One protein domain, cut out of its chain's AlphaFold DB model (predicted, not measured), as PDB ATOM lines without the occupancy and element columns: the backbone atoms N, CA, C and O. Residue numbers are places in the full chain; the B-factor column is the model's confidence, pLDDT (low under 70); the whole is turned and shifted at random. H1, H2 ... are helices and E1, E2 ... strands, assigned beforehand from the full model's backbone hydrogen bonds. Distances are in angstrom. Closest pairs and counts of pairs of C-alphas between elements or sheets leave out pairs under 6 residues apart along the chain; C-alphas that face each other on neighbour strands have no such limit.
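What this domain is: This is residues 189 to 311 of the 311 residues of an uncharacterized protein of Candidatus Roizmanbacteria bacterium CG_4_8_14_3_um_filter_36_10 (UniProt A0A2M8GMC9). With little regular structure, this is a small, loosely closed barrel of two sheets, curled E4 E1 E7 E6, mixed, and antiparallel E3 E2 E5; residues 303 to 311, of which 303 to 310 belong to H1, stick out. Of 123 printed residues, 46 are in E1 to E7, then H1: mixed class, compact, radius of gyration of the C-alphas 14.8 A, spans 41 by 40 by 23 A.

How they stand to each other: E1, residues 191 to 196, is antiparallel to E4, 242 to 244 (N 192 to O 243, 3.0 A), and parallel to E7, 292 to 296 (N 195 to O 292, 3.0 A). E2, 207 to 213, is antiparallel to E5, 251 to 257 (N 209 to O 255, 2.9 A). E3, 219 to 221, forms a hairpin with E2 (N 220 to O 212, 2.9 A), and E6, 261 to 263, with E7 (N 262 to O 295, 2.9 A). The closest C-alphas of E2 and E4, Val 208 and Phe 243, are 7.2 A apart. H1, 299 to 310, is on neither sheet; every O i to N i+4 pair is within hydrogen-bond range.

Where its parts are: E1 begins at C-alpha 191 (-19.603, 14.128, -31.597); H1 ends at C-alpha 310 (-30.755, -7.897, -8.571). E5 is 20.6 A long.

The domain as a whole: The printed part has no cut. Links E3 to E4 and E6 to E7 are long. Residues 189, 228 to 230, 284 to 287 and 311 have pLDDT under 70.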
ATOM      1  N   ASP A 189     -14.643  12.391 -34.337       68.19
ATOM      2  CA  ASP A 189     -15.848  11.549 -34.502       68.19
ATOM      3  C   ASP A 189     -16.054  10.494 -33.410       68.19
ATOM      4  O   ASP A 189     -15.075   9.898 -32.959       68.19
ATOM      5  N   PRO A 190     -17.302  10.070 -33.138       85.00
ATOM      6  CA  PRO A 190     -18.565  10.811 -33.189       85.00
ATOM      7  C   PRO A 190     -18.628  11.931 -32.156       85.00
ATOM      8  O   PRO A 190     -18.017  11.857 -31.091       85.00
ATOM      9  N   HIS A 191     -19.411  12.964 -32.464       88.88
ATOM     10  CA  HIS A 191     -19.603  14.128 -31.597       88.88
ATOM     11  C   HIS A 191     -21.073  14.551 -31.547       88.88
ATOM     12  O   HIS A 191     -21.867  14.210 -32.426       88.88
ATOM     13  N   GLY A 192     -21.442  15.317 -30.526       93.00
ATOM     14  CA  GLY A 192     -22.792  15.850 -30.399       93.00
ATOM     15  C   GLY A 192     -23.063  16.477 -29.042       93.00
ATOM     16  O   GLY A 192     -22.162  16.668 -28.226       93.00
ATOM     17  N   VAL A 193     -24.335  16.792 -28.814       94.50
ATOM     18  CA  VAL A 193     -24.838  17.319 -27.544       94.50
ATOM     19  C   VAL A 193     -25.797  16.313 -26.926       94.50
ATOM     20  O   VAL A 193     -26.697  15.798 -27.597       94.50
ATOM     21  N   VAL A 194     -25.633  16.055 -25.633       98.06
ATOM     22  CA  VAL A 194     -26.639  15.401 -24.799       98.06
ATOM     23  C   VAL A 194     -27.554  16.474 -24.217       98.06
ATOM     24  O   VAL A 194     -27.075  17.421 -23.597       98.06
ATOM     25  N   PHE A 195     -28.868  16.349 -24.404       98.38
ATOM     26  CA  PHE A 195     -29.830  17.372 -23.984       98.38
ATOM     27  C   PHE A 195     -31.150  16.770 -23.480       98.38
ATOM     28  O   PHE A 195     -31.508  15.643 -23.832       98.38
ATOM     29  N   ASP A 196     -31.882  17.527 -22.661       98.19
ATOM     30  CA  ASP A 196     -33.209  17.148 -22.169       98.19
ATOM     31  C   ASP A 196     -34.249  17.318 -23.288       98.19
ATOM     32  O   ASP A 196     -34.401  18.392 -23.877       98.19
ATOM     33  N   SER A 197     -34.982  16.250 -23.602       97.81
ATOM     34  CA  SER A 197     -35.968  16.225 -24.683       97.81
ATOM     35  C   SER A 197     -37.171  17.146 -24.439       97.81
ATOM     36  O   SER A 197     -37.853  17.526 -25.391       97.81
ATOM     37  N   LYS A 198     -37.429  17.556 -23.192       96.56
ATOM     38  CA  LYS A 198     -38.539  18.435 -22.816       96.56
ATOM     39  C   LYS A 198     -38.228  19.909 -23.041       96.56
ATOM     40  O   LYS A 198     -39.064  20.622 -23.591       96.56
ATOM     41  N   ASP A 199     -37.077  20.385 -22.569       97.12
ATOM     42  CA  ASP A 199     -36.735  21.815 -22.593       97.12
ATOM     43  C   ASP A 199     -35.594  22.169 -23.557       97.12
ATOM     44  O   ASP A 199     -35.293  23.350 -23.757       97.12
ATOM     45  N   LEU A 200     -35.023  21.158 -24.221       97.38
ATOM     46  CA  LEU A 200     -33.971  21.281 -25.225       97.38
ATOM     47  C   LEU A 200     -32.669  21.877 -24.681       97.38
ATOM     48  O   LEU A 200     -31.865  22.390 -25.474       97.38
ATOM     49  N   LYS A 201     -32.462  21.838 -23.359       97.62
ATOM     50  CA  LYS A 201     -31.236  22.316 -22.722       97.62
ATOM     51  C   LYS A 201     -30.192  21.208 -22.629       97.62
ATOM     52  O   LYS A 201     -30.557  20.054 -22.397       97.62
ATOM     53  N   PRO A 202     -28.902  21.543 -22.776       97.81
ATOM     54  CA  PRO A 202     -27.840  20.572 -22.593       97.81
ATOM     55  C   PRO A 202     -27.830  19.966 -21.184       97.81
ATOM     56  O   PRO A 202     -28.180  20.626 -20.204       97.81
ATOM     57  N   LEU A 203     -27.426  18.701 -21.093       98.00
ATOM     58  CA  LEU A 203     -27.321  17.959 -19.842       98.00
ATOM     59  C   LEU A 203     -25.856  17.791 -19.443       98.00
ATOM     60  O   LEU A 203     -25.074  17.169 -20.163       98.00
ATOM     61  N   ARG A 204     -25.521  18.279 -18.249       97.31
ATOM     62  CA  ARG A 204     -24.250  18.021 -17.560       97.31
ATOM     63  C   ARG A 204     -24.239  16.672 -16.850       97.31
ATOM     64  O   ARG A 204     -25.295  16.119 -16.536       97.31
ATOM     65  N   ASP A 205     -23.038  16.197 -16.535       96.81
ATOM     66  CA  ASP A 205     -22.794  14.995 -15.733       96.81
ATOM     67  C   ASP A 205     -23.388  13.709 -16.342       96.81
ATOM     68  O   ASP A 205     -23.728  12.761 -15.630       96.81
ATOM     69  N   VAL A 206     -23.521  13.659 -17.673       98.00
ATOM     70  CA  VAL A 206     -23.880  12.440 -18.407       98.00
ATOM     71  C   VAL A 206     -22.605  11.777 -18.905       98.00
ATOM     72  O   VAL A 206     -21.785  12.415 -19.557       98.00
ATOM     73  N   LEU A 207     -22.447  10.486 -18.620       98.12
ATOM     74  CA  LEU A 207     -21.360   9.686 -19.171       98.12
ATOM     75  C   LEU A 207     -21.767   9.188 -20.554       98.12
ATOM     76  O   LEU A 207     -22.733   8.435 -20.669       98.12
ATOM     77  N   VAL A 208     -21.038   9.595 -21.582       97.69
ATOM     78  CA  VAL A 208     -21.138   9.059 -22.938       97.69
ATOM     79  C   VAL A 208     -19.986   8.085 -23.125       97.69
ATOM     80  O   VAL A 208     -18.844   8.413 -22.822       97.69
ATOM     81  N   GLU A 209     -20.271   6.886 -23.611       97.88
ATOM     82  CA  GLU A 209     -19.266   5.857 -23.856       97.88
ATOM     83  C   GLU A 209     -19.368   5.375 -25.302       97.88
ATOM     84  O   GLU A 209     -20.467   5.194 -25.837       97.88
ATOM     85  N   ILE A 210     -18.220   5.171 -25.939       96.38
ATOM     86  CA  ILE A 210     -18.138   4.684 -27.311       96.38
ATOM     87  C   ILE A 210     -17.636   3.243 -27.371       96.38
ATOM     88  O   ILE A 210     -16.699   2.839 -26.680       96.38
ATOM     89  N   PHE A 211     -18.260   2.469 -28.253       97.44
ATOM     90  CA  PHE A 211     -17.931   1.080 -28.525       97.44
ATOM     91  C   PHE A 211     -17.613   0.922 -30.003       97.44
ATOM     92  O   PHE A 211     -18.346   1.451 -30.837       97.44
ATOM     93  N   LYS A 212     -16.577   0.153 -30.332       95.62
ATOM     94  CA  LYS A 212     -16.251  -0.256 -31.702       95.62
ATOM     95  C   LYS A 212     -16.713  -1.681 -31.963       95.62
ATOM     96  O   LYS A 212     -16.684  -2.527 -31.070       95.62
ATOM     97  N   LYS A 213     -17.108  -1.959 -33.197       96.56
ATOM     98  CA  LYS A 213     -17.445  -3.302 -33.659       96.56
ATOM     99  C   LYS A 213     -16.161  -4.061 -34.007       96.56
ATOM    100  O   LYS A 213     -15.380  -3.599 -34.836       96.56
ATOM    101  N   ASP A 214     -15.930  -5.200 -33.363       93.44
ATOM    102  CA  ASP A 214     -14.790  -6.074 -33.641       93.44
ATOM    103  C   ASP A 214     -15.025  -6.959 -34.885       93.44
ATOM    104  O   ASP A 214     -16.090  -6.941 -35.508       93.44
ATOM    105  N   SER A 215     -14.026  -7.765 -35.254       90.94
ATOM    106  CA  SER A 215     -14.103  -8.684 -36.400       90.94
ATOM    107  C   SER A 215     -15.152  -9.792 -36.251       90.94
ATOM    108  O   SER A 215     -15.535 -10.404 -37.244       90.94
ATOM    109  N   ARG A 216     -15.636 -10.047 -35.029       95.25
ATOM    110  CA  ARG A 216     -16.715 -11.002 -34.729       95.25
ATOM    111  C   ARG A 216     -18.090 -10.329 -34.749       95.25
ATOM    112  O   ARG A 216     -19.096 -10.992 -34.515       95.25
ATOM    113  N   GLY A 217     -18.144  -9.024 -35.021       93.56
ATOM    114  CA  GLY A 217     -19.369  -8.238 -35.037       93.56
ATOM    115  C   GLY A 217     -19.845  -7.787 -33.654       93.56
ATOM    116  O   GLY A 217     -20.963  -7.283 -33.552       93.56
ATOM    117  N   LEU A 218     -19.033  -7.956 -32.606       96.31
ATOM    118  CA  LEU A 218     -19.371  -7.569 -31.237       96.31
ATOM    119  C   LEU A 218     -18.925  -6.137 -30.955       96.31
ATOM    120  O   LEU A 218     -17.843  -5.723 -31.360       96.31
ATOM    121  N   PHE A 219     -19.746  -5.389 -30.222       97.44
ATOM    122  CA  PHE A 219     -19.384  -4.053 -29.758       97.44
ATOM    123  C   PHE A 219     -18.573  -4.146 -28.467       97.44
ATOM    124  O   PHE A 219     -19.087  -4.601 -27.445       97.44
ATOM    125  N   ILE A 220     -17.319  -3.703 -28.520       96.75
ATOM    126  CA  ILE A 220     -16.401  -3.630 -27.380       96.75
ATOM    127  C   ILE A 220     -16.035  -2.167 -27.095       96.75
ATOM    128  O   ILE A 220     -15.996  -1.379 -28.044       96.75
ATOM    129  N   PRO A 221     -15.790  -1.775 -25.830       96.81
ATOM    130  CA  PRO A 221     -15.385  -0.408 -25.507       96.81
ATOM    131  C   PRO A 221     -14.148   0.003 -26.304       96.81
ATOM    132  O   PRO A 221     -13.227  -0.798 -26.471       96.81
ATOM    133  N   VAL A 222     -14.124   1.241 -26.800       91.88
ATOM    134  CA  VAL A 222     -12.899   1.804 -27.383       91.88
ATOM    135  C   VAL A 222     -11.932   2.124 -26.248       91.88
ATOM    136  O   VAL A 222     -12.317   2.745 -25.257       91.88
ATOM    137  N   THR A 223     -10.688   1.693 -26.401       89.38
ATOM    138  CA  THR A 223      -9.611   1.860 -25.421       89.38
ATOM    139  C   THR A 223      -8.499   2.749 -25.971       89.38
ATOM    140  O   THR A 223      -8.443   3.026 -27.168       89.38
ATOM    141  N   GLU A 224      -7.580   3.192 -25.111       78.44
ATOM    142  CA  GLU A 224      -6.456   4.048 -25.517       78.44
ATOM    143  C   GLU A 224      -5.573   3.427 -26.608       78.44
ATOM    144  O   GLU A 224      -5.029   4.154 -27.433       78.44
ATOM    145  N   SER A 225      -5.453   2.097 -26.663       75.81
ATOM    146  CA  SER A 225      -4.659   1.407 -27.690       75.81
ATOM    147  C   SER A 225      -5.322   1.393 -29.070       75.81
ATOM    148  O   SER A 225      -4.663   1.089 -30.065       75.81
ATOM    149  N   ASP A 226      -6.607   1.740 -29.151       73.88
ATOM    150  CA  ASP A 226      -7.365   1.770 -30.401       73.88
ATOM    151  C   ASP A 226      -7.207   3.086 -31.165       73.88
ATOM    152  O   ASP A 226      -7.556   3.165 -32.345       73.88
ATOM    153  N   VAL A 227      -6.697   4.122 -30.496       70.31
ATOM    154  CA  VAL A 227      -6.638   5.490 -31.004       70.31
ATOM    155  C   VAL A 227      -5.224   6.027 -30.838       70.31
ATOM    156  O   VAL A 227      -4.673   6.067 -29.741       70.31
ATOM    157  N   ILE A 228      -4.622   6.479 -31.938       50.91
ATOM    158  CA  ILE A 228      -3.310   7.130 -31.894       50.91
ATOM    159  C   ILE A 228      -3.449   8.427 -31.086       50.91
ATOM    160  O   ILE A 228      -4.167   9.335 -31.497       50.91
ATOM    161  N   GLY A 229      -2.759   8.505 -29.945       55.84
ATOM    162  CA  GLY A 229      -2.869   9.627 -29.004       55.84
ATOM    163  C   GLY A 229      -3.827   9.392 -27.831       55.84
ATOM    164  O   GLY A 229      -3.978  10.286 -27.002       55.84
ATOM    165  N   GLY A 230      -4.418   8.197 -27.729       68.25
ATOM    166  CA  GLY A 230      -5.335   7.817 -26.658       68.25
ATOM    167  C   GLY A 230      -6.762   8.321 -26.876       68.25
ATOM    168  O   GLY A 230      -7.049   9.119 -27.768       68.25
ATOM    169  N   VAL A 231      -7.683   7.833 -26.046       80.12
ATOM    170  CA  VAL A 231      -9.081   8.274 -26.026       80.12
ATOM    171  C   VAL A 231      -9.578   8.297 -24.589       80.12
ATOM    172  O   VAL A 231      -9.368   7.351 -23.835       80.12
ATOM    173  N   VAL A 232     -10.262   9.374 -24.211       84.94
ATOM    174  CA  VAL A 232     -10.994   9.423 -22.943       84.94
ATOM    175  C   VAL A 232     -12.349   8.766 -23.173       84.94
ATOM    176  O   VAL A 232     -13.178   9.304 -23.909       84.94
ATOM    177  N   ASN A 233     -12.553   7.591 -22.584       93.12
ATOM    178  CA  ASN A 233     -13.784   6.822 -22.695       93.12
ATOM    179  C   ASN A 233     -14.068   6.111 -21.358       93.12
ATOM    180  O   ASN A 233     -13.230   5.321 -20.923       93.12
ATOM    181  N   PRO A 234     -15.208   6.373 -20.692       96.62
ATOM    182  CA  PRO A 234     -16.284   7.297 -21.075       96.62
ATOM    183  C   PRO A 234     -15.903   8.788 -20.957       96.62
ATOM    184  O   PRO A 234     -14.999   9.154 -20.210       96.62
ATOM    185  N   GLN A 235     -16.635   9.662 -21.656       94.06
ATOM    186  CA  GLN A 235     -16.592  11.122 -21.489       94.06
ATOM    187  C   GLN A 235     -17.758  11.607 -20.628       94.06
ATOM    188  O   GLN A 235     -18.904  11.251 -20.886       94.06
ATOM    189  N   GLN A 236     -17.485  12.459 -19.638       96.12
ATOM    190  CA  GLN A 236     -18.519  13.135 -18.854       96.12
ATOM    191  C   GLN A 236     -18.842  14.502 -19.465       96.12
ATOM    192  O   GLN A 236     -17.944  15.328 -19.638       96.12
ATOM    193  N   THR A 237     -20.114  14.755 -19.768       93.25
ATOM    194  CA  THR A 237     -20.559  16.048 -20.302       93.25
ATOM    195  C   THR A 237     -20.471  17.163 -19.258       93.25
ATOM    196  O   THR A 237     -20.721  16.951 -18.068       93.25
ATOM    197  N   LYS A 238     -20.148  18.378 -19.712       92.31
ATOM    198  CA  LYS A 238     -20.136  19.607 -18.897       92.31
ATOM    199  C   LYS A 238     -21.452  20.379 -19.066       92.31
ATOM    200  O   LYS A 238     -22.433  19.834 -19.568       92.31
ATOM    201  N   ASP A 239     -21.488  21.642 -18.642       89.50
ATOM    202  CA  ASP A 239     -22.678  22.507 -18.715       89.50
ATOM    203  C   ASP A 239     -23.213  22.715 -20.147       89.50
ATOM    204  O   ASP A 239     -24.384  23.038 -20.332       89.50
ATOM    205  N   ASP A 240     -22.380  22.498 -21.164       83.88
ATOM    206  CA  ASP A 240     -22.743  22.581 -22.580       83.88
ATOM    207  C   ASP A 240     -23.273  21.261 -23.166       83.88
ATOM    208  O   ASP A 240     -23.681  21.230 -24.327       83.88
ATOM    209  N   GLY A 241     -23.279  20.174 -22.385       91.25
ATOM    210  CA  GLY A 241     -23.732  18.847 -22.805       91.25
ATOM    211  C   GLY A 241     -22.909  18.214 -23.928       91.25
ATOM    212  O   GLY A 241     -23.333  17.195 -24.473       91.25
ATOM    213  N   GLN A 242     -21.777  18.808 -24.311       89.19
ATOM    214  CA  GLN A 242     -21.015  18.379 -25.479       89.19
ATOM    215  C   GLN A 242     -20.186  17.127 -25.182       89.19
ATOM    216  O   GLN A 242     -19.647  16.951 -24.088       89.19
ATOM    217  N   PHE A 243     -20.055  16.274 -26.195       91.38
ATOM    218  CA  PHE A 243     -19.093  15.178 -26.235       91.38
ATOM    219  C   PHE A 243     -18.483  15.085 -27.636       91.38
ATOM    220  O   PHE A 243     -19.127  15.427 -28.633       91.38
ATOM    221  N   ALA A 244     -17.247  14.599 -27.718       86.00
ATOM    222  CA  ALA A 244     -16.567  14.370 -28.987       86.00
ATOM    223  C   ALA A 244     -15.507  13.286 -28.814       86.00
ATOM    224  O   ALA A 244     -14.512  13.482 -28.117       86.00
ATOM    225  N   PHE A 245     -15.707  12.139 -29.450       86.44
ATOM    226  CA  PHE A 245     -14.691  11.099 -29.499       86.44
ATOM    227  C   PHE A 245     -13.708  11.358 -30.640       86.44
ATOM    228  O   PHE A 245     -13.989  12.080 -31.596       86.44
ATOM    229  N   LEU A 246     -12.522  10.785 -30.495       77.38
ATOM    230  CA  LEU A 246     -11.504  10.724 -31.528       77.38
ATOM    231  C   LEU A 246     -11.328   9.240 -31.830       77.38
ATOM    232  O   LEU A 246     -10.759   8.530 -31.008       77.38
ATOM    233  N   VAL A 247     -11.861   8.747 -32.948       80.00
ATOM    234  CA  VAL A 247     -11.737   7.327 -33.312       80.00
ATOM    235  C   VAL A 247     -11.371   7.151 -34.785       80.00
ATOM    236  O   VAL A 247     -11.765   7.967 -35.619       80.00
ATOM    237  N   PRO A 248     -10.622   6.091 -35.144       74.50
ATOM    238  CA  PRO A 248     -10.349   5.774 -36.541       74.50
ATOM    239  C   PRO A 248     -11.623   5.351 -37.288       74.50
ATOM    240  O   PRO A 248     -12.656   5.057 -36.687       74.50
ATOM    241  N   ASN A 249     -11.543   5.242 -38.615       79.19
ATOM    242  CA  ASN A 249     -12.653   4.727 -39.416       79.19
ATOM    243  C   ASN A 249     -13.090   3.328 -38.940       79.19
ATOM    244  O   ASN A 249     -12.261   2.433 -38.763       79.19
ATOM    245  N   GLY A 250     -14.396   3.126 -38.770       86.62
ATOM    246  CA  GLY A 250     -14.959   1.877 -38.270       86.62
ATOM    247  C   GLY A 250     -16.471   1.941 -38.064       86.62
ATOM    248  O   GLY A 250     -17.142   2.882 -38.486       86.62
ATOM    249  N   ILE A 251     -17.010   0.907 -37.419       93.75
ATOM    250  CA  ILE A 251     -18.421   0.841 -37.036       93.75
ATOM    251  C   ILE A 251     -18.497   0.971 -35.521       93.75
ATOM    252  O   ILE A 251     -17.884   0.184 -34.800       93.75
ATOM    253  N   TYR A 252     -19.263   1.943 -35.049       95.81
ATOM    254  CA  TYR A 252     -19.330   2.335 -33.652       95.81
ATOM    255  C   TYR A 252     -20.759   2.371 -33.126       95.81
ATOM    256  O   TYR A 252     -21.736   2.338 -33.877       95.81
ATOM    257  N   ARG A 253     -20.873   2.445 -31.804       97.31
ATOM    258  CA  ARG A 253     -22.122   2.662 -31.087       97.31
ATOM    259  C   ARG A 253     -21.853   3.526 -29.863       97.31
ATOM    260  O   ARG A 253     -20.818   3.365 -29.222       97.31
ATOM    261  N   LEU A 254     -22.797   4.401 -29.533       97.25
ATOM    262  CA  LEU A 254     -22.761   5.178 -28.300       97.25
ATOM    263  C   LEU A 254     -23.688   4.551 -27.260       97.25
ATOM    264  O   LEU A 254     -24.791   4.087 -27.569       97.25
ATOM    265  N   THR A 255     -23.257   4.573 -26.011       97.00
ATOM    266  CA  THR A 255     -24.124   4.370 -24.854       97.00
ATOM    267  C   THR A 255     -24.047   5.611 -23.979       97.00
ATOM    268  O   THR A 255     -23.068   6.355 -24.007       97.00
ATOM    269  N   VAL A 256     -25.118   5.877 -23.233       97.12
ATOM    270  CA  VAL A 256     -25.118   6.959 -22.249       97.12
ATOM    271  C   VAL A 256     -25.611   6.451 -20.913       97.12
ATOM    272  O   VAL A 256     -26.587   5.698 -20.838       97.12
ATOM    273  N   THR A 257     -24.956   6.915 -19.859       97.00
ATOM    274  CA  THR A 257     -25.313   6.637 -18.477       97.00
ATOM    275  C   THR A 257     -25.547   7.955 -17.755       97.00
ATOM    276  O   THR A 257     -24.686   8.828 -17.709       97.00
ATOM    277  N   SER A 258     -26.737   8.097 -17.179       96.56
ATOM    278  CA  SER A 258     -27.126   9.252 -16.369       96.56
ATOM    279  C   SER A 258     -27.841   8.771 -15.113       96.56
ATOM    280  O   SER A 258     -28.594   7.790 -15.151       96.56
ATOM    281  N   ALA A 259     -27.649   9.468 -13.992       95.12
ATOM    282  CA  ALA A 259     -28.385   9.200 -12.761       95.12
ATOM    283  C   ALA A 259     -29.885   9.497 -12.928       95.12
ATOM    284  O   ALA A 259     -30.728   8.717 -12.475       95.12
ATOM    285  N   THR A 260     -30.217  10.576 -13.636       95.50
ATOM    286  CA  THR A 260     -31.556  11.182 -13.665       95.50
ATOM    287  C   THR A 260     -32.303  10.985 -14.978       95.50
ATOM    288  O   THR A 260     -33.530  11.042 -14.965       95.50
ATOM    289  N   HIS A 261     -31.608  10.693 -16.081       97.44
ATOM    290  CA  HIS A 261     -32.206  10.614 -17.415       97.44
ATOM    291  C   HIS A 261     -31.972   9.262 -18.106       97.44
ATOM    292  O   HIS A 261     -31.101   8.482 -17.719       97.44
ATOM    293  N   VAL A 262     -32.761   8.985 -19.145       96.31
ATOM    294  CA  VAL A 262     -32.607   7.859 -20.084       96.31
ATOM    295  C   VAL A 262     -32.789   8.352 -21.516       96.31
ATOM    296  O   VAL A 262     -33.484   9.341 -21.729       96.31
ATOM    297  N   ILE A 263     -32.194   7.666 -22.500       96.12
ATOM    298  CA  ILE A 263     -32.362   8.016 -23.921       96.12
ATOM    299  C   ILE A 263     -33.850   8.035 -24.289       96.12
ATOM    300  O   ILE A 263     -34.576   7.062 -24.059       96.12
ATOM    301  N   ASP A 264     -34.277   9.115 -24.934       96.81
ATOM    302  CA  ASP A 264     -35.600   9.249 -25.526       96.81
ATOM    303  C   ASP A 264     -35.573   8.819 -27.001       96.81
ATOM    304  O   ASP A 264     -35.394   9.614 -27.924       96.81
ATOM    305  N   LYS A 265     -35.736   7.513 -27.236       93.94
ATOM    306  CA  LYS A 265     -35.636   6.905 -28.579       93.94
ATOM    307  C   LYS A 265     -36.691   7.411 -29.573       93.94
ATOM    308  O   LYS A 265     -36.507   7.295 -30.784       93.94
ATOM    309  N   ASN A 266     -37.787   7.972 -29.073       93.81
ATOM    310  CA  ASN A 266     -38.899   8.429 -29.903       93.81
ATOM    311  C   ASN A 266     -38.859   9.938 -30.150       93.81
ATOM    312  O   ASN A 266     -39.680  10.452 -30.906       93.81
ATOM    313  N   PHE A 267     -37.899  10.649 -29.553       95.69
ATOM    314  CA  PHE A 267     -37.805  12.089 -29.701       95.69
ATOM    315  C   PHE A 267     -37.470  12.499 -31.134       95.69
ATOM    316  O   PHE A 267     -36.635  11.876 -31.794       95.69
ATOM    317  N   ARG A 268     -38.113  13.561 -31.621       93.75
ATOM    318  CA  ARG A 268     -37.845  14.177 -32.923       93.75
ATOM    319  C   ARG A 268     -37.919  15.689 -32.762       93.75
ATOM    320  O   ARG A 268     -38.841  16.208 -32.142       93.75
ATOM    321  N   THR A 269     -36.956  16.397 -33.332       92.75
ATOM    322  CA  THR A 269     -36.923  17.861 -33.359       92.75
ATOM    323  C   THR A 269     -36.161  18.323 -34.595       92.75
ATOM    324  O   THR A 269     -35.341  17.585 -35.132       92.75
ATOM    325  N   ASN A 270     -36.417  19.550 -35.037       90.44
ATOM    326  CA  ASN A 270     -35.603  20.239 -36.036       90.44
ATOM    327  C   ASN A 270     -34.467  21.067 -35.407       90.44
ATOM    328  O   ASN A 270     -33.546  21.449 -36.118       90.44
ATOM    329  N   LYS A 271     -34.518  21.344 -34.094       91.31
ATOM    330  CA  LYS A 271     -33.513  22.166 -33.398       91.31
ATOM    331  C   LYS A 271     -32.166  21.452 -33.277       91.31
ATOM    332  O   LYS A 271     -31.124  22.078 -33.421       91.31
ATOM    333  N   TYR A 272     -32.208  20.147 -33.028       89.44
ATOM    334  CA  TYR A 272     -31.044  19.269 -33.009       89.44
ATOM    335  C   TYR A 272     -31.167  18.265 -34.162       89.44
ATOM    336  O   TYR A 272     -32.000  17.359 -34.086       89.44
ATOM    337  N   PRO A 273     -30.384  18.410 -35.245       90.31
ATOM    338  CA  PRO A 273     -30.374  17.431 -36.326       90.31
ATOM    339  C   PRO A 273     -29.709  16.124 -35.872       90.31
ATOM    340  O   PRO A 273     -28.980  16.103 -34.882       90.31
ATOM    341  N   ASN A 274     -29.920  15.035 -36.616       93.00
ATOM    342  CA  ASN A 274     -29.229  13.751 -36.417       93.00
ATOM    343  C   ASN A 274     -29.330  13.215 -34.977       93.00
ATOM    344  O   ASN A 274     -28.320  12.933 -34.325       93.00
ATOM    345  N   ILE A 275     -30.564  13.106 -34.472       96.88
ATOM    346  CA  ILE A 275     -30.808  12.489 -33.168       96.88
ATOM    347  C   ILE A 275     -30.382  11.020 -33.219       96.88
ATOM    348  O   ILE A 275     -30.829  10.262 -34.076       96.88
ATOM    349  N   TYR A 276     -29.536  10.635 -32.275       96.88
ATOM    350  CA  TYR A 276     -29.079   9.274 -32.084       96.88
ATOM    351  C   TYR A 276     -30.131   8.450 -31.345       96.88
ATOM    352  O   TYR A 276     -30.571   8.807 -30.249       96.88
ATOM    353  N   HIS A 277     -30.509   7.309 -31.916       94.38
ATOM    354  CA  HIS A 277     -31.523   6.412 -31.361       94.38
ATOM    355  C   HIS A 277     -30.959   5.052 -30.927       94.38
ATOM    356  O   HIS A 277     -31.705   4.194 -30.441       94.38
ATOM    357  N   GLY A 278     -29.641   4.869 -31.032       94.00
ATOM    358  CA  GLY A 278     -28.948   3.630 -30.680       94.00
ATOM    359  C   GLY A 278     -28.515   2.791 -31.882       94.00
ATOM    360  O   GLY A 278     -28.111   1.646 -31.689       94.00
ATOM    361  N   GLU A 279     -28.632   3.326 -33.097       95.19
ATOM    362  CA  GLU A 279     -28.171   2.704 -34.333       95.19
ATOM    363  C   GLU A 279     -26.637   2.611 -34.424       95.19
ATOM    364  O   GLU A 279     -25.901   3.154 -33.592       95.19
ATOM    365  N   GLU A 280     -26.145   1.884 -35.428       96.25
ATOM    366  CA  GLU A 280     -24.715   1.837 -35.735       96.25
ATOM    367  C   GLU A 280     -24.258   3.145 -36.388       96.25
ATOM    368  O   GLU A 280     -24.941   3.718 -37.237       96.25
ATOM    369  N   ILE A 281     -23.067   3.586 -36.009       94.62
ATOM    370  CA  ILE A 281     -22.399   4.772 -36.528       94.62
ATOM    371  C   ILE A 281     -21.266   4.292 -37.434       94.62
ATOM    372  O   ILE A 281     -20.382   3.578 -36.971       94.62
ATOM    373  N   LYS A 282     -21.289   4.637 -38.722       90.31
ATOM    374  CA  LYS A 282     -20.274   4.197 -39.689       90.31
ATOM    375  C   LYS A 282     -19.371   5.364 -40.056       90.31
ATOM    376  O   LYS A 282     -19.736   6.185 -40.886       90.31
ATOM    377  N   THR A 283     -18.179   5.408 -39.477       74.19
ATOM    378  CA  THR A 283     -17.255   6.542 -39.607       74.19
ATOM    379  C   THR A 283     -16.380   6.401 -40.859       74.19
ATOM    380  O   THR A 283     -15.160   6.492 -40.812       74.19
ATOM    381  N   GLU A 284     -16.988   6.124 -42.017       69.62
ATOM    382  CA  GLU A 284     -16.322   5.892 -43.316       69.62
ATOM    383  C   GLU A 284     -15.692   7.183 -43.903       69.62
ATOM    384  O   GLU A 284     -15.896   7.524 -45.066       69.62
ATOM    385  N   GLY A 285     -14.942   7.939 -43.091       50.12
ATOM    386  CA  GLY A 285     -14.423   9.268 -43.413       50.12
ATOM    387  C   GLY A 285     -15.493  10.366 -43.425       50.12
ATOM    388  O   GLY A 285     -15.335  11.354 -44.136       50.12
ATOM    389  N   ARG A 286     -16.605  10.192 -42.697       56.31
ATOM    390  CA  ARG A 286     -17.742  11.131 -42.635       56.31
ATOM    391  C   ARG A 286     -18.045  11.527 -41.201       56.31
ATOM    392  O   ARG A 286     -17.984  10.667 -40.339       56.31
ATOM    393  N   LEU A 287     -18.411  12.798 -40.961       63.09
ATOM    394  CA  LEU A 287     -18.756  13.235 -39.598       63.09
ATOM    395  C   LEU A 287     -20.054  12.595 -39.213       63.09
ATOM    396  O   LEU A 287     -21.073  12.809 -39.871       63.09
ATOM    397  N   GLU A 288     -20.032  11.970 -38.057       84.88
ATOM    398  CA  GLU A 288     -21.213  11.447 -37.436       84.88
ATOM    399  C   GLU A 288     -21.583  12.360 -36.268       84.88
ATOM    400  O   GLU A 288     -21.329  12.087 -35.094       84.88
ATOM    401  N   LEU A 289     -22.230  13.481 -36.622       88.19
ATOM    402  CA  LEU A 289     -22.981  14.272 -35.649       88.19
ATOM    403  C   LEU A 289     -24.117  13.399 -35.110       88.19
ATOM    404  O   LEU A 289     -24.956  12.922 -35.881       88.19
ATOM    405  N   ARG A 290     -24.138  13.199 -33.793       94.56
ATOM    406  CA  ARG A 290     -25.093  12.347 -33.084       94.56
ATOM    407  C   ARG A 290     -25.563  13.030 -31.810       94.56
ATOM    408  O   ARG A 290     -24.983  12.873 -30.744       94.56
ATOM    409  N   ASN A 291     -26.643  13.793 -31.922       96.94
ATOM    410  CA  ASN A 291     -27.246  14.456 -30.770       96.94
ATOM    411  C   ASN A 291     -28.082  13.455 -29.964       96.94
ATOM    412  O   ASN A 291     -28.848  12.684 -30.535       96.94
ATOM    413  N   ILE A 292     -27.964  13.458 -28.640       98.06
ATOM    414  CA  ILE A 292     -28.603  12.455 -27.782       98.06
ATOM    415  C   ILE A 292     -29.690  13.133 -26.955       98.06
ATOM    416  O   ILE A 292     -29.415  13.808 -25.964       98.06
ATOM    417  N   ALA A 293     -30.940  12.924 -27.359       98.38
ATOM    418  CA  ALA A 293     -32.092  13.362 -26.588       98.38
ATOM    419  C   ALA A 293     -32.316  12.413 -25.407       98.38
ATOM    420  O   ALA A 293     -32.421  11.194 -25.587       98.38
ATOM    421  N   MET A 294     -32.422  12.959 -24.201       98.25
ATOM    422  CA  MET A 294     -32.728  12.188 -23.005       98.25
ATOM    423  C   MET A 294     -33.953  12.749 -22.293       98.25
ATOM    424  O   MET A 294     -34.152  13.952 -22.237       98.25
ATOM    425  N   ARG A 295     -34.756  11.873 -21.699       97.44
ATOM    426  CA  ARG A 295     -35.904  12.243 -20.866       97.44
ATOM    427  C   ARG A 295     -35.651  11.869 -19.407       97.44
ATOM    428  O   ARG A 295     -34.921  10.900 -19.157       97.44
ATOM    429  N   PRO A 296     -36.276  12.552 -18.437       97.19
ATOM    430  CA  PRO A 296     -36.205  12.148 -17.041       97.19
ATOM    431  C   PRO A 296     -36.642  10.690 -16.838       97.19
ATOM    432  O   PRO A 296     -37.589  10.201 -17.470       97.19
ATOM    433  N   LYS A 297     -35.957   9.987 -15.934       95.69
ATOM    434  CA  LYS A 297     -36.319   8.628 -15.523       95.69
ATOM    435  C   LYS A 297     -37.679   8.630 -14.845       95.69
ATOM    436  O   LYS A 297     -37.895   9.308 -13.841       95.69
ATOM    437  N   THR A 298     -38.563   7.785 -15.347       94.12
ATOM    438  CA  THR A 298     -39.837   7.468 -14.709       94.12
ATOM    439  C   THR A 298     -39.642   6.434 -13.600       94.12
ATOM    440  O   THR A 298     -38.580   5.819 -13.465       94.12
ATOM    441  N   PHE A 299     -40.688   6.205 -12.806       91.00
ATOM    442  CA  PHE A 299     -40.709   5.112 -11.834       91.00
ATOM    443  C   PHE A 299     -40.451   3.744 -12.492       91.00
ATOM    444  O   PHE A 299     -39.687   2.942 -11.960       91.00
ATOM    445  N   ILE A 300     -41.009   3.514 -13.686       89.81
ATOM    446  CA  ILE A 300     -40.826   2.269 -14.443       89.81
ATOM    447  C   ILE A 300     -39.354   2.076 -14.832       89.81
ATOM    448  O   ILE A 300     -38.819   0.983 -14.662       89.81
ATOM    449  N   ASP A 301     -38.669   3.133 -15.282       89.12
ATOM    450  CA  ASP A 301     -37.245   3.049 -15.645       89.12
ATOM    451  C   ASP A 301     -36.377   2.665 -14.429       89.12
ATOM    452  O   ASP A 301     -35.436   1.877 -14.544       89.12
ATOM    453  N   LYS A 302     -36.710   3.196 -13.244       86.50
ATOM    454  CA  LYS A 302     -36.029   2.850 -11.986       86.50
ATOM    455  C   LYS A 302     -36.285   1.394 -11.589       86.50
ATOM    456  O   LYS A 302     -35.341   0.703 -11.217       86.50
ATOM    457  N   LEU A 303     -37.527   0.925 -11.717       86.56
ATOM    458  CA  LEU A 303     -37.910  -0.452 -11.398       86.56
ATOM    459  C   LEU A 303     -37.217  -1.471 -12.315       86.56
ATOM    460  O   LEU A 303     -36.677  -2.462 -11.832       86.56
ATOM    461  N   ILE A 304     -37.172  -1.210 -13.626       85.44
ATOM    462  CA  ILE A 304     -36.481  -2.082 -14.591       85.44
ATOM    463  C   ILE A 304     -34.991  -2.190 -14.255       85.44
ATOM    464  O   ILE A 304     -34.434  -3.286 -14.293       85.44
ATOM    465  N   ASN A 305     -34.343  -1.073 -13.915       82.38
ATOM    466  CA  ASN A 305     -32.934  -1.094 -13.528       82.38
ATOM    467  C   ASN A 305     -32.705  -1.887 -12.237       82.38
ATOM    468  O   ASN A 305     -31.767  -2.671 -12.195       82.38
ATOM    469  N   PHE A 306     -33.578  -1.743 -11.236       84.50
ATOM    470  CA  PHE A 306     -33.489  -2.511  -9.991       84.50
ATOM    471  C   PHE A 306     -33.562  -4.025 -10.233       84.50
ATOM    472  O   PHE A 306     -32.776  -4.780  -9.662       84.50
ATOM    473  N   ILE A 307     -34.463  -4.473 -11.114       87.12
ATOM    474  CA  ILE A 307     -34.580  -5.895 -11.468       87.12
ATOM    475  C   ILE A 307     -33.308  -6.375 -12.176       87.12
ATOM    476  O   ILE A 307     -32.764  -7.404 -11.798       87.12
ATOM    477  N   LYS A 308     -32.790  -5.613 -13.149       83.69
ATOM    478  CA  LYS A 308     -31.569  -5.972 -13.897       83.69
ATOM    479  C   LYS A 308     -30.302  -6.054 -13.047       83.69
ATOM    480  O   LYS A 308     -29.347  -6.678 -13.480       83.69
ATOM    481  N   THR A 309     -30.249  -5.360 -11.911       83.62
ATOM    482  CA  THR A 309     -29.093  -5.409 -11.004       83.62
ATOM    483  C   THR A 309     -29.243  -6.451  -9.899       83.62
ATOM    484  O   THR A 309     -28.261  -6.747  -9.227       83.62
ATOM    485  N   SER A 310     -30.457  -6.959  -9.665       80.88
ATOM    486  CA  SER A 310     -30.755  -7.897  -8.571       80.88
ATOM    487  C   SER A 310     -30.751  -9.367  -9.005       80.88
ATOM    488  O   SER A 310     -30.843 -10.245  -8.150       80.88
ATOM    489  N   PHE A 311     -30.659  -9.627 -10.309       62.53
ATOM    490  CA  PHE A 311     -30.638 -10.948 -10.935       62.53
ATOM    491  C   PHE A 311     -29.560 -10.979 -12.013       62.53
ATOM    492  O   PHE A 311     -28.951 -12.056 -12.188       62.53
TER     493      PHE A 311